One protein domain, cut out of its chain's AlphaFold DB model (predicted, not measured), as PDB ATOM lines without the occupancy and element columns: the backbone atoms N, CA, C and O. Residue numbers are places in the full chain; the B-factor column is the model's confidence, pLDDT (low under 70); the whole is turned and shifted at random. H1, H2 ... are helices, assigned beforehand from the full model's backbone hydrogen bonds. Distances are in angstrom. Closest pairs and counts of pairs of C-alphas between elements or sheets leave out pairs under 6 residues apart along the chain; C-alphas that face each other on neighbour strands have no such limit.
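Overview. This is residues 8 to 167 of the 534 residues of an uncharacterized protein of candidate division Zixibacteria bacterium (UniProt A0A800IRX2). Helices stack side by side in two layers, the chain winding back and forth between them: H2, the longest helix H5, H8 and H10 make one row and run roughly one way, while H1, H4, H6 and the short H9 make the other row and run roughly the opposite way. H1 and H2 stand at one end of the stack and H9 and H10 at the other, and the long link of residues 43 to 67 loops out to one side. The printed part has 160 residues with ten named helices, H1 to H10 in order along the chain, and no named strand; the class is all helix, with 86 residues in the helices. The whole is compact, with a radius of gyration of the C-alphas of 14.9 A and spans of 42 by 36 by 29 A.

Along the chain. The longest helix, H5, holds residues 86 to 99 and measures 20.0 A from first to last C-alpha; C-alpha 86 is at (40.601, 23.753, 22.936). H4, residues 68 to 73, measures 10.3 A, and H6, residues 105 to 117, measures 18.2 A. Toward the first printed residue are H1, residues 14 to 24 and 15.1 A long, with C-alpha 14 at (21.924, 12.746, 26.327), H2, residues 28 to 37 and 14.4 A long, and H3, residues 39 to 42, 5.8 A. After H6 come H7, residues 120 to 124, 6.0 A, and H8, residues 128 to 137, 14.2 A. H9, residues 146 to 149, measures 5.1 A, and H10, residues 154 to 162, measures 12.3 A and ends with C-alpha 162 at (52.275, 26.545, 5.885).

Arrangement. H5 is the hub, touching five helices. It touches H2, the same way at a shallow tilt of 22 degrees, with C-alphas of Ile 89 and Val 28 closest at 5.5 A. With residues 87 to 91 alone it touches H8, again the same way at 22 degrees; the closest C-alphas, those of Ile 87 and Val 134, are 6.9 A apart. H4 and H5 form a helical hairpin, opposite ways at 26 degrees, closest at the C-alphas of Leu 69 and Ile 93, 6.6 A. H5 and H6, also a hairpin, only just touch, with 3 pairs of C-alphas within 8 A, the closest being Gln 97 and Leu 105 at 6.6 A. H3 touches H5 between Leu 42 and Gln 97, 6.1 A, on residues 93 to 97 of H5 alone. H4 touches H6, the same way at 22 degrees, with C-alphas of Trp 70 and Thr 112 at 4.7 A, and H1, the same way at 32 degrees, with those of Leu 68 and Ile 20 at 7.2 A. H1 and H2 are a hairpin, closest at the C-alphas of Leu 22 and Leu 31, 5.6 A. H6 and H8 touch, opposite ways at 16 degrees, closest at the C-alphas of Thr 117 and Gln 128, 6.3 A. H8 touches H10, the same way at 28 degrees, between Gly 129 and Ala 159, 5.2 A. H9 touches H6, on residues 114 to 117 of H6 alone, with C-alphas of Ala 148 and Thr 117 at 5.3 A, and H10 only at the corner. H7 touches no helix but is near H8. Among pairs apart are H1 and H10. Every O i to N i+4 pair is within hydrogen-bond range in H1, H2, H5, H6, H7, H8 and H10; H4 has 0 of 2, but 3 of 3 O i to N i+3 pairs, and H3 and H9 are too short for an i+4 pair.

Size, cuts and confidence. The two C-alphas farthest apart, those of Asp 14 and Val 167, are 43.2 A from each other. The printed part has no cut. The links H3 to H4, 25 residues, and H4 to H5, 12 residues, are long. The mean pLDDT of the printed part is 90.4, and residues 50 to 61 are under 70.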
ATOM      1  N   HIS A   8      23.387  22.096  19.712       85.38
ATOM      2  CA  HIS A   8      23.681  20.880  20.463       85.38
ATOM      3  C   HIS A   8      22.591  20.535  21.490       85.38
ATOM      4  O   HIS A   8      22.456  19.376  21.872       85.38
ATOM      5  N   GLN A   9      21.775  21.506  21.915       87.38
ATOM      6  CA  GLN A   9      20.659  21.276  22.838       87.38
ATOM      7  C   GLN A   9      19.559  20.412  22.206       87.38
ATOM      8  O   GLN A   9      18.843  19.711  22.921       87.38
ATOM      9  N   TYR A  10      19.473  20.383  20.875       85.94
ATOM     10  CA  TYR A  10      18.493  19.585  20.134       85.94
ATOM     11  C   TYR A  10      18.953  18.151  19.844       85.94
ATOM     12  O   TYR A  10      18.194  17.376  19.268       85.94
ATOM     13  N   ILE A  11      20.170  17.766  20.238       89.25
ATOM     14  CA  ILE A  11      20.664  16.397  20.043       89.25
ATOM     15  C   ILE A  11      19.890  15.438  20.954       89.25
ATOM     16  O   ILE A  11      19.810  15.654  22.158       89.25
ATOM     17  N   THR A  12      19.325  14.364  20.404       90.56
ATOM     18  CA  THR A  12      18.452  13.431  21.142       90.56
ATOM     19  C   THR A  12      19.202  12.533  22.122       90.56
ATOM     20  O   THR A  12      18.620  12.075  23.103       90.56
ATOM     21  N   ASN A  13      20.489  12.280  21.873       94.38
ATOM     22  CA  ASN A  13      21.339  11.464  22.732       94.38
ATOM     23  C   ASN A  13      21.925  12.310  23.881       94.38
ATOM     24  O   ASN A  13      22.815  13.137  23.668       94.38
ATOM     25  N   ASP A  14      21.457  12.065  25.110       95.56
ATOM     26  CA  ASP A  14      21.924  12.746  26.327       95.56
ATOM     27  C   ASP A  14      23.426  12.587  26.580       95.56
ATOM     28  O   ASP A  14      24.085  13.543  26.991       95.56
ATOM     29  N   LEU A  15      23.986  11.407  26.300       97.44
ATOM     30  CA  LEU A  15      25.414  11.146  26.488       97.44
ATOM     31  C   LEU A  15      26.250  11.972  25.507       97.44
ATOM     32  O   LEU A  15      27.302  12.492  25.877       97.44
ATOM     33  N   PHE A  16      25.763  12.139  24.280       96.62
ATOM     34  CA  PHE A  16      26.408  12.977  23.272       96.62
ATOM     35  C   PHE A  16      26.332  14.462  23.660       96.62
ATOM     36  O   PHE A  16      27.343  15.166  23.622       96.62
ATOM     37  N   ARG A  17      25.163  14.935  24.126       95.25
ATOM     38  CA  ARG A  17      25.004  16.301  24.660       95.25
ATOM     39  C   ARG A  17      25.944  16.577  25.825       95.25
ATOM     40  O   ARG A  17      26.553  17.641  25.881       95.25
ATOM     41  N   GLN A  18      26.084  15.617  26.736       97.38
ATOM     42  CA  GLN A  18      27.001  15.730  27.862       97.38
ATOM     43  C   GLN A  18      28.457  15.847  27.395       97.38
ATOM     44  O   GLN A  18      29.188  16.677  27.931       97.38
ATOM     45  N   ALA A  19      28.872  15.082  26.379       97.81
ATOM     46  CA  ALA A  19      30.215  15.189  25.808       97.81
ATOM     47  C   ALA A  19      30.485  16.594  25.236       97.81
ATOM     48  O   ALA A  19      31.511  17.195  25.556       97.81
ATOM     49  N   ILE A  20      29.538  17.157  24.475       96.62
ATOM     50  CA  ILE A  20      29.650  18.530  23.948       96.62
ATOM     51  C   ILE A  20      29.673  19.555  25.087       96.62
ATOM     52  O   ILE A  20      30.493  20.461  25.072       96.62
ATOM     53  N   GLY A  21      28.843  19.393  26.121       96.19
ATOM     54  CA  GLY A  21      28.863  20.290  27.281       96.19
ATOM     55  C   GLY A  21      30.198  20.271  28.037       96.19
ATOM     56  O   GLY A  21      30.643  21.301  28.539       96.19
ATOM     57  N   LEU A  22      30.870  19.116  28.106       98.19
ATOM     58  CA  LEU A  22      32.208  18.996  28.697       98.19
ATOM     59  C   LEU A  22      33.294  19.633  27.818       98.19
ATOM     60  O   LEU A  22      34.219  20.238  28.365       98.19
ATOM     61  N   LEU A  23      33.163  19.517  26.491       97.12
ATOM     62  CA  LEU A  23      33.982  20.227  25.504       97.12
ATOM     63  C   LEU A  23      33.826  21.740  25.677       97.12
ATOM     64  O   LEU A  23      34.806  22.420  25.966       97.12
ATOM     65  N   ASP A  24      32.598  22.251  25.608       95.44
ATOM     66  CA  ASP A  24      32.298  23.684  25.691       95.44
ATOM     67  C   ASP A  24      32.750  24.278  27.047       95.44
ATOM     68  O   ASP A  24      33.172  25.429  27.128       95.44
ATOM     69  N   ALA A  25      32.738  23.479  28.123       96.19
ATOM     70  CA  ALA A  25      33.195  23.886  29.454       96.19
ATOM     71  C   ALA A  25      34.713  23.735  29.701       96.19
ATOM     72  O   ALA A  25      35.170  23.967  30.828       96.19
ATOM     73  N   GLY A  26      35.504  23.291  28.717       97.50
ATOM     74  CA  GLY A  26      36.952  23.129  28.882       97.50
ATOM     75  C   GLY A  26      37.368  21.975  29.805       97.50
ATOM     76  O   GLY A  26      38.462  21.987  30.376       97.50
ATOM     77  N   ARG A  27      36.502  20.980  30.044       98.19
ATOM     78  CA  ARG A  27      36.702  19.933  31.068       98.19
ATOM     79  C   ARG A  27      37.363  18.672  30.502       98.19
ATOM     80  O   ARG A  27      36.792  17.588  30.585       98.19
ATOM     81  N   VAL A  28      38.596  18.791  30.005       98.25
ATOM     82  CA  VAL A  28      39.343  17.709  29.315       98.25
ATOM     83  C   VAL A  28      39.336  16.374  30.076       98.25
ATOM     84  O   VAL A  28      39.002  15.343  29.500       98.25
ATOM     85  N   ALA A  29      39.643  16.372  31.379       98.12
ATOM     86  CA  ALA A  29      39.697  15.135  32.170       98.12
ATOM     87  C   ALA A  29      38.323  14.464  32.347       98.12
ATOM     88  O   ALA A  29      38.222  13.238  32.358       98.12
ATOM     89  N   ALA A  30      37.260  15.260  32.479       98.50
ATOM     90  CA  ALA A  30      35.903  14.734  32.579       98.50
ATOM     91  C   ALA A  30      35.402  14.238  31.217       98.50
ATOM     92  O   ALA A  30      34.736  13.209  31.165       98.50
ATOM     93  N   LEU A  31      35.765  14.925  30.128       98.50
ATOM     94  CA  LEU A  31      35.497  14.466  28.767       98.50
ATOM     95  C   LEU A  31      36.180  13.119  28.500       98.50
ATOM     96  O   LEU A  31      35.512  12.191  28.066       98.50
ATOM     97  N   ALA A  32      37.462  12.972  28.847       98.31
ATOM     98  CA  ALA A  32      38.183  11.701  28.725       98.31
ATOM     99  C   ALA A  32      37.479  10.565  29.488       98.31
ATOM    100  O   ALA A  32      37.182   9.519  28.918       98.31
ATOM    101  N   ALA A  33      37.122  10.798  30.757       98.25
ATOM    102  CA  ALA A  33      36.414   9.805  31.567       98.25
ATOM    103  C   ALA A  33      35.035   9.428  30.993       98.25
ATOM    104  O   ALA A  33      34.592   8.291  31.158       98.25
ATOM    105  N   HIS A  34      34.356  10.374  30.338       98.31
ATOM    106  CA  HIS A  34      33.085  10.143  29.654       98.31
ATOM    107  C   HIS A  34      33.267   9.296  28.389       98.31
ATOM    108  O   HIS A  34      32.504   8.360  28.167       98.31
ATOM    109  N   LEU A  35      34.313   9.564  27.602       97.12
ATOM    110  CA  LEU A  35      34.646   8.805  26.392       97.12
ATOM    111  C   LEU A  35      35.137   7.385  26.700       97.12
ATOM    112  O   LEU A  35      34.768   6.456  25.992       97.12
ATOM    113  N   ASP A  36      35.886   7.183  27.787       96.50
ATOM    114  CA  ASP A  36      36.261   5.841  28.257       96.50
ATOM    115  C   ASP A  36      35.030   5.004  28.665       96.50
ATOM    116  O   ASP A  36      35.015   3.785  28.481       96.50
ATOM    117  N   GLN A  37      33.987   5.638  29.218       97.62
ATOM    118  CA  GLN A  37      32.729   4.970  29.589       97.62
ATOM    119  C   GLN A  37      31.809   4.729  28.388       97.62
ATOM    120  O   GLN A  37      31.077   3.736  28.358       97.62
ATOM    121  N   HIS A  38      31.844   5.627  27.404       96.62
ATOM    122  CA  HIS A  38      30.950   5.639  26.250       96.62
ATOM    123  C   HIS A  38      31.729   5.790  24.929       96.62
ATOM    124  O   HIS A  38      31.532   6.767  24.206       96.62
ATOM    125  N   PRO A  39      32.597   4.825  24.570       94.38
ATOM    126  CA  PRO A  39      33.477   4.953  23.407       94.38
ATOM    127  C   PRO A  39      32.732   4.964  22.068       94.38
ATOM    128  O   PRO A  39      33.278   5.430  21.074       94.38
ATOM    129  N   SER A  40      31.480   4.496  22.021       93.00
ATOM    130  CA  SER A  40      30.668   4.542  20.802       93.00
ATOM    131  C   SER A  40      30.338   5.972  20.356       93.00
ATOM    132  O   SER A  40      30.153   6.202  19.166       93.00
ATOM    133  N   LEU A  41      30.382   6.960  21.261       94.38
ATOM    134  CA  LEU A  41      30.177   8.379  20.931       94.38
ATOM    135  C   LEU A  41      31.212   8.938  19.941       94.38
ATOM    136  O   LEU A  41      30.983   9.983  19.339       94.38
ATOM    137  N   LEU A  42      32.361   8.271  19.805       93.19
ATOM    138  CA  LEU A  42      33.431   8.664  18.893       93.19
ATOM    139  C   LEU A  42      33.093   8.344  17.433       93.19
ATOM    140  O   LEU A  42      33.454   9.109  16.542       93.19
ATOM    141  N   SER A  43      32.373   7.244  17.197       89.88
ATOM    142  CA  SER A  43      32.004   6.780  15.860       89.88
ATOM    143  C   SER A  43      30.543   7.070  15.501       89.88
ATOM    144  O   SER A  43      30.212   7.131  14.315       89.88
ATOM    145  N   GLU A  44      29.679   7.288  16.496       91.69
ATOM    146  CA  GLU A  44      28.284   7.699  16.322       91.69
ATOM    147  C   GLU A  44      28.158   9.135  15.786       91.69
ATOM    148  O   GLU A  44      28.925  10.036  16.127       91.69
ATOM    149  N   THR A  45      27.127   9.366  14.975       91.88
ATOM    150  CA  THR A  45      26.713  10.701  14.525       91.88
ATOM    151  C   THR A  45      25.580  11.229  15.401       91.88
ATOM    152  O   THR A  45      24.661  10.482  15.754       91.88
ATOM    153  N   ALA A  46      25.586  12.523  15.711       89.50
ATOM    154  CA  ALA A  46      24.495  13.149  16.447       89.50
ATOM    155  C   ALA A  46      23.185  13.124  15.635       89.50
ATOM    156  O   ALA A  46      23.179  13.363  14.432       89.50
ATOM    157  N   SER A  47      22.067  12.848  16.311       86.88
ATOM    158  CA  SER A  47      20.710  12.936  15.753       86.88
ATOM    159  C   SER A  47      19.940  14.057  16.441       86.88
ATOM    160  O   SER A  47      20.036  14.200  17.660       86.88
ATOM    161  N   PHE A  48      19.155  14.829  15.692       84.12
ATOM    162  CA  PHE A  48      18.427  15.992  16.207       84.12
ATOM    163  C   PHE A  48      16.932  15.692  16.403       84.12
ATOM    164  O   PHE A  48      16.336  14.951  15.623       84.12
ATOM    165  N   SER A  49      16.320  16.240  17.461       77.38
ATOM    166  CA  SER A  49      14.913  15.987  17.827       77.38
ATOM    167  C   SER A  49      13.906  16.647  16.887       77.38
ATOM    168  O   SER A  49      12.752  16.234  16.831       77.38
ATOM    169  N   GLU A  50      14.340  17.676  16.164       67.94
ATOM    170  CA  GLU A  50      13.570  18.395  15.156       67.94
ATOM    171  C   GLU A  50      14.491  18.679  13.962       67.94
ATOM    172  O   GLU A  50      15.669  18.996  14.141       67.94
ATOM    173  N   THR A  51      13.964  18.572  12.739       55.91
ATOM    174  CA  THR A  51      14.651  19.020  11.518       55.91
ATOM    175  C   THR A  51      14.619  20.550  11.527       55.91
ATOM    176  O   THR A  51      13.631  21.163  11.130       55.91
ATOM    177  N   PHE A  52      15.626  21.175  12.134       54.31
ATOM    178  CA  PHE A  52      15.566  22.590  12.500       54.31
ATOM    179  C   PHE A  52      15.595  23.546  11.294       54.31
ATOM    180  O   PHE A  52      16.159  23.250  10.242       54.31
ATOM    181  N   PHE A  53      15.008  24.732  11.497       47.41
ATOM    182  CA  PHE A  53      14.915  25.879  10.577       47.41
ATOM    183  C   PHE A  53      16.192  26.744  10.537       47.41
ATOM    184  O   PHE A  53      16.123  27.963  10.388       47.41
ATOM    185  N   ILE A  54      17.365  26.138  10.699       46.72
ATOM    186  CA  ILE A  54      18.645  26.823  10.493       46.72
ATOM    187  C   ILE A  54      19.122  26.402   9.105       46.72
ATOM    188  O   ILE A  54      19.117  25.212   8.789       46.72
ATOM    189  N   SER A  55      19.489  27.360   8.250       44.09
ATOM    190  CA  SER A  55      20.167  27.046   6.989       44.09
ATOM    191  C   SER A  55      21.395  26.187   7.314       44.09
ATOM    192  O   SER A  55      22.340  26.680   7.921       44.09
ATOM    193  N   GLY A  56      21.357  24.895   6.998       46.00
ATOM    194  CA  GLY A  56      22.416  23.935   7.317       46.00
ATOM    195  C   GLY A  56      21.945  22.553   7.796       46.00
ATOM    196  O   GLY A  56      22.763  21.636   7.797       46.00
ATOM    197  N   THR A  57      20.672  22.368   8.181       44.31
ATOM    198  CA  THR A  57      20.170  21.104   8.774       44.31
ATOM    199  C   THR A  57      19.061  20.393   7.983       44.31
ATOM    200  O   THR A  57      18.391  19.512   8.524       44.31
ATOM    201  N   GLN A  58      18.830  20.754   6.714       46.31
ATOM    202  CA  GLN A  58      17.983  19.941   5.824       46.31
ATOM    203  C   GLN A  58      18.732  18.691   5.330       46.31
ATOM    204  O   GLN A  58      19.960  18.738   5.228       46.31
ATOM    205  N   PRO A  59      18.020  17.604   4.967       44.09
ATOM    206  CA  PRO A  59      18.638  16.435   4.350       44.09
ATOM    207  C   PRO A  59      19.501  16.806   3.140       44.09
ATOM    208  O   PRO A  59      19.004  17.414   2.190       44.09
ATOM    209  N   GLY A  60      20.788  16.460   3.182       53.47
ATOM    210  CA  GLY A  60      21.790  16.818   2.175       53.47
ATOM    211  C   GLY A  60      22.585  18.107   2.441       53.47
ATOM    212  O   GLY A  60      23.242  18.590   1.519       53.47
ATOM    213  N   GLN A  61      22.543  18.682   3.650       66.12
ATOM    214  CA  GLN A  61      23.347  19.859   4.041       66.12
ATOM    215  C   GLN A  61      24.580  19.511   4.905       66.12
ATOM    216  O   GLN A  61      24.703  18.405   5.425       66.12
ATOM    217  N   TYR A  62      25.524  20.458   5.042       72.00
ATOM    218  CA  TYR A  62      26.909  20.202   5.488       72.00
ATOM    219  C   TYR A  62      27.083  19.735   6.949       72.00
ATOM    220  O   TYR A  62      28.158  19.252   7.299       72.00
ATOM    221  N   PHE A  63      26.053  19.851   7.797       80.19
ATOM    222  CA  PHE A  63      26.118  19.500   9.224       80.19
ATOM    223  C   PHE A  63      24.947  18.608   9.684       80.19
ATOM    224  O   PHE A  63      24.477  18.706  10.815       80.19
ATOM    225  N   GLU A  64      24.446  17.742   8.797       76.88
ATOM    226  CA  GLU A  64      23.274  16.891   9.062       76.88
ATOM    227  C   GLU A  64      23.543  15.761  10.075       76.88
ATOM    228  O   GLU A  64      22.706  15.493  10.937       76.88
ATOM    229  N   ALA A  65      24.707  15.112   9.994       85.19
ATOM    230  CA  ALA A  65      25.069  13.960  10.825       85.19
ATOM    231  C   ALA A  65      26.463  14.137  11.460       85.19
ATOM    232  O   ALA A  65      27.386  13.379  11.155       85.19
ATOM    233  N   PRO A  66      26.658  15.156  12.316       91.12
ATOM    234  CA  PRO A  66      27.980  15.522  12.792       91.12
ATOM    235  C   PRO A  66      28.497  14.546  13.845       91.12
ATOM    236  O   PRO A  66      27.750  14.071  14.706       91.12
ATOM    237  N   LYS A  67      29.804  14.293  13.819       94.25
ATOM    238  CA  LYS A  67      30.504  13.553  14.874       94.25
ATOM    239  C   LYS A  67      31.073  14.482  15.931       94.25
ATOM    240  O   LYS A  67      31.201  15.684  15.710       94.25
ATOM    241  N   LEU A  68      31.440  13.919  17.083       95.75
ATOM    242  CA  LEU A  68      31.873  14.696  18.245       95.75
ATOM    243  C   LEU A  68      33.049  15.628  17.919       95.75
ATOM    244  O   LEU A  68      33.036  16.781  18.343       95.75
ATOM    245  N   LEU A  69      34.024  15.156  17.133       96.69
ATOM    246  CA  LEU A  69      35.186  15.959  16.749       96.69
ATOM    247  C   LEU A  69      34.789  17.221  15.970       96.69
ATOM    248  O   LEU A  69      35.373  18.270  16.198       96.69
ATOM    249  N   TRP A  70      33.748  17.174  15.134       95.12
ATOM    250  CA  TRP A  70      33.351  18.307  14.288       95.12
ATOM    251  C   TRP A  70      32.882  19.508  15.117       95.12
ATOM    252  O   TRP A  70      33.024  20.658  14.703       95.12
ATOM    253  N   PHE A  71      32.368  19.264  16.328       95.12
ATOM    254  CA  PHE A  71      31.925  20.327  17.226       95.12
ATOM    255  C   PHE A  71      33.085  21.222  17.697       95.12
ATOM    256  O   PHE A  71      32.834  22.374  18.055       95.12
ATOM    257  N   VAL A  72      34.346  20.781  17.634       96.12
ATOM    258  CA  VAL A  72      35.500  21.625  18.012       96.12
ATOM    259  C   VAL A  72      35.678  22.837  17.092       96.12
ATOM    260  O   VAL A  72      36.360  23.777  17.480       96.12
ATOM    261  N   ALA A  73      35.060  22.841  15.905       94.88
ATOM    262  CA  ALA A  73      35.181  23.919  14.927       94.88
ATOM    263  C   ALA A  73      34.322  25.160  15.240       94.88
ATOM    264  O   ALA A  73      34.479  26.179  14.574       94.88
ATOM    265  N   GLU A  74      33.389  25.087  16.206       93.81
ATOM    266  CA  GLU A  74      32.372  26.139  16.444       93.81
ATOM    267  C   GLU A  74      31.628  26.558  15.152       93.81
ATOM    268  O   GLU A  74      31.226  27.706  14.966       93.81
ATOM    269  N   ASN A  75      31.429  25.592  14.250       89.69
ATOM    270  CA  ASN A  75      30.731  25.752  12.984       89.69
ATOM    271  C   ASN A  75      29.784  24.554  12.788       89.69
ATOM    272  O   ASN A  75      30.258  23.464  12.466       89.69
ATOM    273  N   PRO A  76      28.470  24.711  13.037       86.69
ATOM    274  CA  PRO A  76      27.757  25.954  13.332       86.69
ATOM    275  C   PRO A  76      28.050  26.515  14.734       86.69
ATOM    276  O   PRO A  76      28.409  25.795  15.669       86.69
ATOM    277  N   ILE A  77      27.857  27.828  14.859       88.19
ATOM    278  CA  ILE A  77      28.190  28.624  16.045       88.19
ATOM    279  C   ILE A  77      27.330  28.209  17.241       88.19
ATOM    280  O   ILE A  77      26.099  28.215  17.155       88.19
ATOM    281  N   ARG A  78      27.968  27.907  18.380       89.50
ATOM    282  CA  ARG A  78      27.271  27.572  19.636       89.50
ATOM    283  C   ARG A  78      27.561  28.589  20.727       89.50
ATOM    284  O   ARG A  78      26.630  29.057  21.375       89.50
ATOM    285  N   ASN A  79      28.830  28.951  20.884       90.00
ATOM    286  CA  ASN A  79      29.328  29.766  21.988       90.00
ATOM    287  C   ASN A  79      29.960  31.088  21.527       90.00
ATOM    288  O   ASN A  79      30.101  31.995  22.344       90.00
ATOM    289  N   ARG A  80      30.320  31.217  20.235       90.75
ATOM    290  CA  ARG A  80      31.090  32.362  19.682       90.75
ATOM    291  C   ARG A  80      32.473  32.543  20.328       90.75
ATOM    292  O   ARG A  80      33.045  33.626  20.271       90.75
ATOM    293  N   ALA A  81      32.998  31.494  20.951       93.56
ATOM    294  CA  ALA A  81      34.316  31.460  21.565       93.56
ATOM    295  C   ALA A  81      34.784  30.008  21.699       93.56
ATOM    296  O   ALA A  81      33.962  29.092  21.767       93.56
ATOM    297  N   PHE A  82      36.098  29.818  21.803       96.00
ATOM    298  CA  PHE A  82      36.693  28.534  22.157       96.00
ATOM    299  C   PHE A  82      37.081  28.508  23.642       96.00
ATOM    300  O   PHE A  82      37.484  29.542  24.185       96.00
ATOM    301  N   PRO A  83      37.022  27.343  24.308       96.06
ATOM    302  CA  PRO A  83      37.714  27.136  25.576       96.06
ATOM    303  C   PRO A  83      39.215  27.435  25.434       96.06
ATOM    304  O   PRO A  83      39.820  27.072  24.426       96.06
ATOM    305  N   GLU A  84      39.844  28.019  26.462       95.31
ATOM    306  CA  GLU A  84      41.289  28.338  26.456       95.31
ATOM    307  C   GLU A  84      42.174  27.113  26.152       95.31
ATOM    308  O   GLU A  84      43.270  27.239  25.616       95.31
ATOM    309  N   ASN A  85      41.684  25.916  26.475       97.25
ATOM    310  CA  ASN A  85      42.349  24.632  26.282       97.25
ATOM    311  C   ASN A  85      41.757  23.804  25.126       97.25
ATOM    312  O   ASN A  85      41.792  22.573  25.165       97.25
ATOM    313  N   ILE A  86      41.206  24.445  24.088       97.88
ATOM    314  CA  ILE A  86      40.601  23.753  22.936       97.88
ATOM    315  C   ILE A  86      41.554  22.767  22.244       97.88
ATOM    316  O   ILE A  86      41.134  21.685  21.842       97.88
ATOM    317  N   ILE A  87      42.850  23.082  22.177       98.25
ATOM    318  CA  ILE A  87      43.864  22.194  21.588       98.25
ATOM    319  C   ILE A  87      43.986  20.884  22.386       98.25
ATOM    320  O   ILE A  87      44.046  19.806  21.793       98.25
ATOM    321  N   ASP A  88      43.931  20.952  23.721       98.38
ATOM    322  CA  ASP A  88      43.973  19.767  24.590       98.38
ATOM    323  C   ASP A  88      42.709  18.909  24.439       98.38
ATOM    324  O   ASP A  88      42.770  17.679  24.488       98.38
ATOM    325  N   ILE A  89      41.553  19.545  24.236       98.56
ATOM    326  CA  ILE A  89      40.285  18.855  23.969       98.56
ATOM    327  C   ILE A  89      40.356  18.100  22.642       98.56
ATOM    328  O   ILE A  89      39.995  16.925  22.594       98.56
ATOM    329  N   ILE A  90      40.825  18.760  21.578       98.31
ATOM    330  CA  ILE A  90      40.979  18.151  20.251       98.31
ATOM    331  C   ILE A  90      41.892  16.928  20.348       98.31
ATOM    332  O   ILE A  90      41.517  15.843  19.902       98.31
ATOM    333  N   GLN A  91      43.050  17.075  21.001       98.25
ATOM    334  CA  GLN A  91      43.982  15.967  21.190       98.25
ATOM    335  C   GLN A  91      43.349  14.821  21.991       98.25
ATOM    336  O   GLN A  91      43.489  13.663  21.608       98.25
ATOM    337  N   CYS A  92      42.591  15.133  23.048       98.06
ATOM    338  CA  CYS A  92      41.875  14.141  23.846       98.06
ATOM    339  C   CYS A  92      40.900  13.308  22.997       98.06
ATOM    340  O   CYS A  92      40.927  12.080  23.075       98.06
ATOM    341  N   ILE A  93      40.071  13.945  22.164       97.75
ATOM    342  CA  ILE A  93      39.100  13.241  21.311       97.75
ATOM    343  C   ILE A  93      39.826  12.355  20.286       97.75
ATOM    344  O   ILE A  93      39.499  11.173  20.159       97.75
ATOM    345  N   ILE A  94      40.851  12.891  19.613       97.19
ATOM    346  CA  ILE A  94      41.636  12.162  18.603       97.19
ATOM    347  C   ILE A  94      42.347  10.948  19.214       97.19
ATOM    348  O   ILE A  94      42.329   9.858  18.637       97.19
ATOM    349  N   ASP A  95      42.958  11.101  20.389       96.44
ATOM    350  CA  ASP A  95      43.658  10.006  21.065       96.44
ATOM    351  C   ASP A  95      42.698   8.871  21.445       96.44
ATOM    352  O   ASP A  95      43.045   7.693  21.311       96.44
ATOM    353  N   HIS A  96      41.464   9.200  21.846       96.19
ATOM    354  CA  HIS A  96      40.435   8.193  22.101       96.19
ATOM    355  C   HIS A  96      39.968   7.512  20.805       96.19
ATOM    356  O   HIS A  96      39.859   6.285  20.789       96.19
ATOM    357  N   GLN A  97      39.773   8.246  19.701       94.62
ATOM    358  CA  GLN A  97      39.452   7.628  18.402       94.62
ATOM    359  C   GLN A  97      40.531   6.629  17.965       94.62
ATOM    360  O   GLN A  97      40.222   5.493  17.599       94.62
ATOM    361  N   ARG A  98      41.815   6.999  18.095       93.75
ATOM    362  CA  ARG A  98      42.944   6.101  17.794       93.75
ATOM    363  C   ARG A  98      42.948   4.859  18.680       93.75
ATOM    364  O   ARG A  98      43.129   3.749  18.182       93.75
ATOM    365  N   LYS A  99      42.730   5.026  19.989       92.38
ATOM    366  CA  LYS A  99      42.691   3.924  20.967       92.38
ATOM    367  C   LYS A  99      41.609   2.893  20.633       92.38
ATOM    368  O   LYS A  99      41.821   1.703  20.853       92.38
ATOM    369  N   HIS A 100      40.479   3.338  20.091       86.38
ATOM    370  CA  HIS A 100      39.348   2.478  19.747       86.38
ATOM    371  C   HIS A 100      39.362   1.959  18.298       86.38
ATOM    372  O   HIS A 100      38.420   1.274  17.912       86.38
ATOM    373  N   SER A 101      40.452   2.187  17.544       73.25
ATOM    374  CA  SER A 101      40.607   1.763  16.137       73.25
ATOM    375  C   SER A 101      39.445   2.226  15.253       73.25
ATOM    376  O   SER A 101      38.859   1.433  14.521       73.25
ATOM    377  N   ASP A 102      39.083   3.505  15.369       73.62
ATOM    378  CA  ASP A 102      38.016   4.093  14.565       73.62
ATOM    379  C   ASP A 102      38.484   4.339  13.122       73.62
ATOM    380  O   ASP A 102      39.287   5.241  12.855       73.62
ATOM    381  N   ASP A 103      37.968   3.542  12.185       81.88
ATOM    382  CA  ASP A 103      38.285   3.639  10.756       81.88
ATOM    383  C   ASP A 103      37.838   4.980  10.135       81.88
ATOM    384  O   ASP A 103      38.264   5.312   9.027       81.88
ATOM    385  N   SER A 104      37.015   5.788  10.824       88.50
ATOM    386  CA  SER A 104      36.577   7.095  10.319       88.50
ATOM    387  C   SER A 104      37.486   8.268  10.664       88.50
ATOM    388  O   SER A 104      37.237   9.357  10.152       88.50
ATOM    389  N   LEU A 105      38.527   8.089  11.489       92.44
ATOM    390  CA  LEU A 105      39.327   9.209  12.006       92.44
ATOM    391  C   LEU A 105      39.824  10.150  10.898       92.44
ATOM    392  O   LEU A 105      39.803  11.365  11.065       92.44
ATOM    393  N   GLN A 106      40.244   9.605   9.755       92.56
ATOM    394  CA  GLN A 106      40.715  10.419   8.633       92.56
ATOM    395  C   GLN A 106      39.615  11.288   8.020       92.56
ATOM    396  O   GLN A 106      39.820  12.474   7.770       92.56
ATOM    397  N   HIS A 107      38.423  10.721   7.834       91.75
ATOM    398  CA  HIS A 107      37.264  11.484   7.385       91.75
ATOM    399  C   HIS A 107      36.876  12.554   8.413       91.75
ATOM    400  O   HIS A 107      36.599  13.691   8.045       91.75
ATOM    401  N   ASP A 108      36.919  12.220   9.703       94.12
ATOM    402  CA  ASP A 108      36.541  13.144  10.770       94.12
ATOM    403  C   ASP A 108      37.517  14.316  10.884       94.12
ATOM    404  O   ASP A 108      37.087  15.457  11.057       94.12
ATOM    405  N   LEU A 109      38.816  14.051  10.736       96.00
ATOM    406  CA  LEU A 109      39.863  15.066  10.665       96.00
ATOM    407  C   LEU A 109      39.665  15.993   9.463       96.00
ATOM    408  O   LEU A 109      39.681  17.208   9.641       96.00
ATOM    409  N   TYR A 110      39.429  15.432   8.274       93.56
ATOM    410  CA  TYR A 110      39.175  16.205   7.056       93.56
ATOM    411  C   TYR A 110      37.946  17.109   7.207       93.56
ATOM    412  O   TYR A 110      38.033  18.321   7.013       93.56
ATOM    413  N   MET A 111      36.811  16.554   7.643       92.56
ATOM    414  CA  MET A 111      35.584  17.330   7.840       92.56
ATOM    415  C   MET A 111      35.775  18.420   8.900       92.56
ATOM    416  O   MET A 111      35.400  19.570   8.678       92.56
ATOM    417  N   THR A 112      36.431  18.108  10.018       95.81
ATOM    418  CA  THR A 112      36.725  19.106  11.058       95.81
ATOM    419  C   THR A 112      37.624  20.221  10.528       95.81
ATOM    420  O   THR A 112      37.364  21.390  10.803       95.81
ATOM    421  N   LEU A 113      38.641  19.886   9.729       96.88
ATOM    422  CA  LEU A 113      39.533  20.865   9.117       96.88
ATOM    423  C   LEU A 113      38.768  21.802   8.173       96.88
ATOM    424  O   LEU A 113      38.895  23.014   8.312       96.88
ATOM    425  N   THR A 114      37.898  21.274   7.303       94.00
ATOM    426  CA  THR A 114      37.062  22.105   6.408       94.00
ATOM    427  C   THR A 114      36.126  23.053   7.167       94.00
ATOM    428  O   THR A 114      35.927  24.199   6.760       94.00
ATOM    429  N   LEU A 115      35.581  22.617   8.309       94.12
ATOM    430  CA  LEU A 115      34.736  23.447   9.172       94.12
ATOM    431  C   LEU A 115      35.531  24.544   9.886       94.12
ATOM    432  O   LEU A 115      35.027  25.654  10.050       94.12
ATOM    433  N   VAL A 116      36.762  24.232  10.309       95.94
ATOM    434  CA  VAL A 116      37.688  25.184  10.936       95.94
ATOM    435  C   VAL A 116      38.112  26.259   9.943       95.94
ATOM    436  O   VAL A 116      38.146  27.433  10.309       95.94
ATOM    437  N   THR A 117      38.428  25.889   8.701       95.00
ATOM    438  CA  THR A 117      38.930  26.840   7.702       95.00
ATOM    439  C   THR A 117      37.848  27.745   7.119       95.00
ATOM    440  O   THR A 117      38.167  28.850   6.700       95.00
ATOM    441  N   SER A 118      36.579  27.333   7.161       91.38
ATOM    442  CA  SER A 118      35.413  28.141   6.757       91.38
ATOM    443  C   SER A 118      34.673  28.815   7.923       91.38
ATOM    444  O   SER A 118      33.673  29.503   7.723       91.38
ATOM    445  N   GLY A 119      35.109  28.583   9.162       91.19
ATOM    446  CA  GLY A 119      34.397  29.014  10.362       91.19
ATOM    447  C   GLY A 119      34.599  30.492  10.705       91.19
ATOM    448  O   GLY A 119      35.717  30.956  10.908       91.19
ATOM    449  N   ASN A 120      33.502  31.226  10.918       90.88
ATOM    450  CA  ASN A 120      33.586  32.614  11.393       90.88
ATOM    451  C   ASN A 120      34.228  32.726  12.782       90.88
ATOM    452  O   ASN A 120      35.003  33.644  13.024       90.88
ATOM    453  N   VAL A 121      33.930  31.797  13.700       93.88
ATOM    454  CA  VAL A 121      34.455  31.860  15.076       93.88
ATOM    455  C   VAL A 121      35.963  31.631  15.087       93.88
ATOM    456  O   VAL A 121      36.678  32.384  15.737       93.88
ATOM    457  N   SER A 122      36.464  30.651  14.330       93.44
ATOM    458  CA  SER A 122      37.905  30.404  14.203       93.44
ATOM    459  C   SER A 122      38.643  31.609  13.612       93.44
ATOM    460  O   SER A 122      39.729  31.929  14.109       93.44
ATOM    461  N   ARG A 123      38.064  32.305  12.619       93.69
ATOM    462  CA  ARG A 123      38.610  33.564  12.081       93.69
ATOM    463  C   ARG A 123      38.606  34.676  13.128       93.69
ATOM    464  O   ARG A 123      39.646  35.261  13.412       93.69
ATOM    465  N   GLU A 124      37.447  34.974  13.710       94.06
ATOM    466  CA  GLU A 124      37.251  36.123  14.606       94.06
ATOM    467  C   GLU A 124      38.065  36.022  15.901       94.06
ATOM    468  O   GLU A 124      38.486  37.044  16.442       94.06
ATOM    469  N   THR A 125      38.329  34.807  16.389       93.81
ATOM    470  CA  THR A 125      39.187  34.594  17.562       93.81
ATOM    471  C   THR A 125      40.667  34.422  17.210       93.81
ATOM    472  O   THR A 125      41.469  34.211  18.115       93.81
ATOM    473  N   GLY A 126      41.043  34.440  15.926       93.25
ATOM    474  CA  GLY A 126      42.419  34.209  15.471       93.25
ATOM    475  C   GLY A 126      42.933  32.777  15.667       93.25
ATOM    476  O   GLY A 126      44.137  32.553  15.619       93.25
ATOM    477  N   MET A 127      42.042  31.802  15.885       94.81
ATOM    478  CA  MET A 127      42.406  30.409  16.190       94.81
ATOM    479  C   MET A 127      42.557  29.527  14.943       94.81
ATOM    480  O   MET A 127      42.995  28.386  15.068       94.81
ATOM    481  N   GLN A 128      42.210  30.020  13.745       92.44
ATOM    482  CA  GLN A 128      42.289  29.256  12.487       92.44
ATOM    483  C   GLN A 128      43.635  28.536  12.309       92.44
ATOM    484  O   GLN A 128      43.643  27.330  12.086       92.44
ATOM    485  N   GLY A 129      44.762  29.239  12.470       95.50
ATOM    486  CA  GLY A 129      46.093  28.650  12.291       95.50
ATOM    487  C   GLY A 129      46.407  27.540  13.299       95.50
ATOM    488  O   GLY A 129      46.837  26.454  12.914       95.50
ATOM    489  N   ASP A 130      46.140  27.770  14.586       96.81
ATOM    490  CA  ASP A 130      46.405  26.788  15.645       96.81
ATOM    491  C   ASP A 130      45.536  25.531  15.500       96.81
ATOM    492  O   ASP A 130      46.015  24.408  15.686       96.81
ATOM    493  N   LEU A 131      44.267  25.713  15.122       97.81
ATOM    494  CA  LEU A 131      43.328  24.622  14.875       97.81
ATOM    495  C   LEU A 131      43.717  23.807  13.630       97.81
ATOM    496  O   LEU A 131      43.707  22.577  13.683       97.81
ATOM    497  N   VAL A 132      44.129  24.464  12.540       97.88
ATOM    498  CA  VAL A 132      44.691  23.791  11.355       97.88
ATOM    499  C   VAL A 132      45.922  22.971  11.747       97.88
ATOM    500  O   VAL A 132      45.982  21.772  11.473       97.88
ATOM    501  N   ASN A 133      46.865  23.582  12.468       97.31
ATOM    502  CA  ASN A 133      48.116  22.942  12.868       97.31
ATOM    503  C   ASN A 133      47.892  21.678  13.708       97.31
ATOM    504  O   ASN A 133      48.529  20.653  13.451       97.31
ATOM    505  N   VAL A 134      46.998  21.712  14.708       97.88
ATOM    506  CA  VAL A 134      46.739  20.523  15.540       97.88
ATOM    507  C   VAL A 134      46.075  19.399  14.742       97.88
ATOM    508  O   VAL A 134      46.419  18.234  14.950       97.88
ATOM    509  N   LEU A 135      45.171  19.716  13.810       98.12
ATOM    510  CA  LEU A 135      44.487  18.718  12.984       98.12
ATOM    511  C   LEU A 135      45.446  18.074  11.975       98.12
ATOM    512  O   LEU A 135      45.540  16.845  11.923       98.12
ATOM    513  N   VAL A 136      46.228  18.875  11.244       97.62
ATOM    514  CA  VAL A 136      47.207  18.379  10.259       97.62
ATOM    515  C   VAL A 136      48.314  17.576  10.941       97.62
ATOM    516  O   VAL A 136      48.640  16.472  10.506       97.62
ATOM    517  N   LYS A 137      48.820  18.032  12.096       97.06
ATOM    518  CA  LYS A 137      49.777  17.255  12.908       97.06
ATOM    519  C   LYS A 137      49.218  15.896  13.343       97.06
ATOM    520  O   LYS A 137      49.983  14.956  13.561       97.06
ATOM    521  N   ASN A 138      47.899  15.782  13.479       96.50
ATOM    522  CA  ASN A 138      47.222  14.529  13.794       96.50
ATOM    523  C   ASN A 138      46.815  13.705  12.561       96.50
ATOM    524  O   ASN A 138      46.239  12.627  12.730       96.50
ATOM    525  N   GLY A 139      47.205  14.141  11.364       94.81
ATOM    526  CA  GLY A 139      47.082  13.392  10.120       94.81
ATOM    527  C   GLY A 139      45.964  13.861   9.197       94.81
ATOM    528  O   GLY A 139      45.678  13.123   8.261       94.81
ATOM    529  N   ALA A 140      45.339  15.019   9.448       96.38
ATOM    530  CA  ALA A 140      44.412  15.624   8.491       96.38
ATOM    531  C   ALA A 140      45.150  16.001   7.195       96.38
ATOM    532  O   ALA A 140      46.254  16.542   7.259       96.38
ATOM    533  N   ASP A 141      44.536  15.745   6.039       95.75
ATOM    534  CA  ASP A 141      45.053  16.194   4.741       95.75
ATOM    535  C   ASP A 141      44.857  17.715   4.593       95.75
ATOM    536  O   ASP A 141      43.709  18.168   4.629       95.75
ATOM    537  N   PRO A 142      45.931  18.518   4.442       96.50
ATOM    538  CA  PRO A 142      45.816  19.970   4.326       96.50
ATOM    539  C   PRO A 142      45.282  20.439   2.957       96.50
ATOM    540  O   PRO A 142      44.977  21.622   2.798       96.50
ATOM    541  N   ASN A 143      45.123  19.555   1.964       95.69
ATOM    542  CA  ASN A 143      44.615  19.893   0.628       95.69
ATOM    543  C   ASN A 143      43.080  20.042   0.595       95.69
ATOM    544  O   ASN A 143      42.378  19.303  -0.093       95.69
ATOM    545  N   CYS A 144      42.549  20.994   1.366       92.50
ATOM    546  CA  CYS A 144      41.109  21.246   1.508       92.50
ATOM    547  C   CYS A 144      40.761  22.749   1.507       92.50
ATOM    548  O   CYS A 144      39.887  23.216   2.248       92.50
ATOM    549  N   ALA A 145      41.501  23.538   0.727       94.19
ATOM    550  CA  ALA A 145      41.385  24.995   0.697       94.19
ATOM    551  C   ALA A 145      40.085  25.499   0.043       94.19
ATOM    552  O   ALA A 145      39.741  26.666   0.208       94.19
ATOM    553  N   GLU A 146      39.341  24.651  -0.671       90.69
ATOM    554  CA  GLU A 146      38.166  25.039  -1.458       90.69
ATOM    555  C   GLU A 146      37.117  25.764  -0.616       90.69
ATOM    556  O   GLU A 146      36.641  26.828  -1.009       90.69
ATOM    557  N   SER A 147      36.790  25.230   0.565       88.19
ATOM    558  CA  SER A 147      35.791  25.852   1.438       88.19
ATOM    559  C   SER A 147      36.274  27.190   1.994       88.19
ATOM    560  O   SER A 147      35.473  28.106   2.133       88.19
ATOM    561  N   ALA A 148      37.568  27.324   2.292       93.38
ATOM    562  CA  ALA A 148      38.146  28.582   2.757       93.38
ATOM    563  C   ALA A 148      38.091  29.647   1.649       93.38
ATOM    564  O   ALA A 148      37.634  30.766   1.872       93.38
ATOM    565  N   LEU A 149      38.466  29.271   0.424       94.00
ATOM    566  CA  LEU A 149      38.402  30.134  -0.756       94.00
ATOM    567  C   LEU A 149      36.966  30.561  -1.086       94.00
ATOM    568  O   LEU A 149      36.733  31.728  -1.390       94.00
ATOM    569  N   ALA A 150      35.989  29.657  -0.960       88.38
ATOM    570  CA  ALA A 150      34.566  29.964  -1.148       88.38
ATOM    571  C   ALA A 150      34.019  30.996  -0.140       88.38
ATOM    572  O   ALA A 150      32.970  31.596  -0.376       88.38
ATOM    573  N   HIS A 151      34.742  31.250   0.953       88.00
ATOM    574  CA  HIS A 151      34.401  32.248   1.968       88.00
ATOM    575  C   HIS A 151      35.432  33.387   2.083       88.00
ATOM    576  O   HIS A 151      35.337  34.198   2.998       88.00
ATOM    577  N   GLY A 152      36.403  33.481   1.164       90.12
ATOM    578  CA  GLY A 152      37.416  34.546   1.177       90.12
ATOM    579  C   GLY A 152      38.407  34.459   2.348       90.12
ATOM    580  O   GLY A 152      39.034  35.451   2.721       90.12
ATOM    581  N   GLU A 153      38.566  33.278   2.947       92.31
ATOM    582  CA  GLU A 153      39.352  33.033   4.161       92.31
ATOM    583  C   GLU A 153      40.860  32.889   3.857       92.31
ATOM    584  O   GLU A 153      41.469  31.838   4.071       92.31
ATOM    585  N   HIS A 154      41.497  33.956   3.355       92.94
ATOM    586  CA  HIS A 154      42.911  33.946   2.935       92.94
ATOM    587  C   HIS A 154      43.882  33.496   4.040       92.94
ATOM    588  O   HIS A 154      44.853  32.792   3.770       92.94
ATOM    589  N   HIS A 155      43.615  33.866   5.298       93.31
ATOM    590  CA  HIS A 155      44.438  33.443   6.435       93.31
ATOM    591  C   HIS A 155      44.378  31.932   6.673       93.31
ATOM    592  O   HIS A 155      45.403  31.324   6.981       93.31
ATOM    593  N   ALA A 156      43.207  31.313   6.499       95.75
ATOM    594  CA  ALA A 156      43.066  29.868   6.620       95.75
ATOM    595  C   ALA A 156      43.783  29.140   5.476       95.75
ATOM    596  O   ALA A 156      44.465  28.149   5.724       95.75
ATOM    597  N   VAL A 157      43.687  29.654   4.246       96.94
ATOM    598  CA  VAL A 157      44.421  29.100   3.095       96.94
ATOM    599  C   VAL A 157      45.930  29.185   3.325       96.94
ATOM    600  O   VAL A 157      46.629  28.197   3.121       96.94
ATOM    601  N   GLN A 158      46.434  30.316   3.831       96.69
ATOM    602  CA  GLN A 158      47.851  30.446   4.172       96.69
ATOM    603  C   GLN A 158      48.274  29.449   5.260       96.69
ATOM    604  O   GLN A 158      49.316  28.818   5.127       96.69
ATOM    605  N   ALA A 159      47.453  29.239   6.295       96.81
ATOM    606  CA  ALA A 159      47.744  28.247   7.330       96.81
ATOM    607  C   ALA A 159      47.799  26.811   6.777       96.81
ATOM    608  O   ALA A 159      48.638  26.023   7.208       96.81
ATOM    609  N   LEU A 160      46.939  26.464   5.811       98.12
ATOM    610  CA  LEU A 160      47.000  25.169   5.125       98.12
ATOM    611  C   LEU A 160      48.297  25.023   4.313       98.12
ATOM    612  O   LEU A 160      48.934  23.974   4.379       98.12
ATOM    613  N   LEU A 161      48.714  26.070   3.592       97.88
ATOM    614  CA  LEU A 161      49.974  26.088   2.834       97.88
ATOM    615  C   LEU A 161      51.192  25.934   3.752       97.88
ATOM    616  O   LEU A 161      52.060  25.103   3.490       97.88
ATOM    617  N   ASP A 162      51.221  26.661   4.871       97.06
ATOM    618  CA  ASP A 162      52.275  26.545   5.885       97.06
ATOM    619  C   ASP A 162      52.313  25.135   6.507       97.06
ATOM    620  O   ASP A 162      53.378  24.638   6.885       97.06
ATOM    621  N   ALA A 163      51.157  24.465   6.570       96.56
ATOM    622  CA  ALA A 163      51.008  23.083   7.019       96.56
ATOM    623  C   ALA A 163      51.275  22.031   5.919       96.56
ATOM    624  O   ALA A 163      51.182  20.831   6.190       96.56
ATOM    625  N   GLY A 164      51.653  22.452   4.706       96.75
ATOM    626  CA  GLY A 164      52.079  21.578   3.612       96.75
ATOM    627  C   GLY A 164      51.028  21.292   2.535       96.75
ATOM    628  O   GLY A 164      51.202  20.326   1.795       96.75
ATOM    629  N   ALA A 165      49.955  22.084   2.437       97.38
ATOM    630  CA  ALA A 165      49.042  22.019   1.295       97.38
ATOM    631  C   ALA A 165      49.748  22.388  -0.018       97.38
ATOM    632  O   ALA A 165      50.656  23.222  -0.054       97.38
ATOM    633  N   GLU A 166      49.294  21.794  -1.115       96.94
ATOM    634  CA  GLU A 166      49.782  22.090  -2.455       96.94
ATOM    635  C   GLU A 166      49.108  23.341  -3.035       96.94
ATOM    636  O   GLU A 166      47.913  23.589  -2.851       96.94
ATOM    637  N   VAL A 167      49.867  24.113  -3.817       97.69
ATOM    638  CA  VAL A 167      49.302  25.186  -4.642       97.69
ATOM    639  C   VAL A 167      48.674  24.558  -5.886       97.69
ATOM    640  O   VAL A 167      49.358  24.258  -6.866       97.69
TER     641      VAL A 167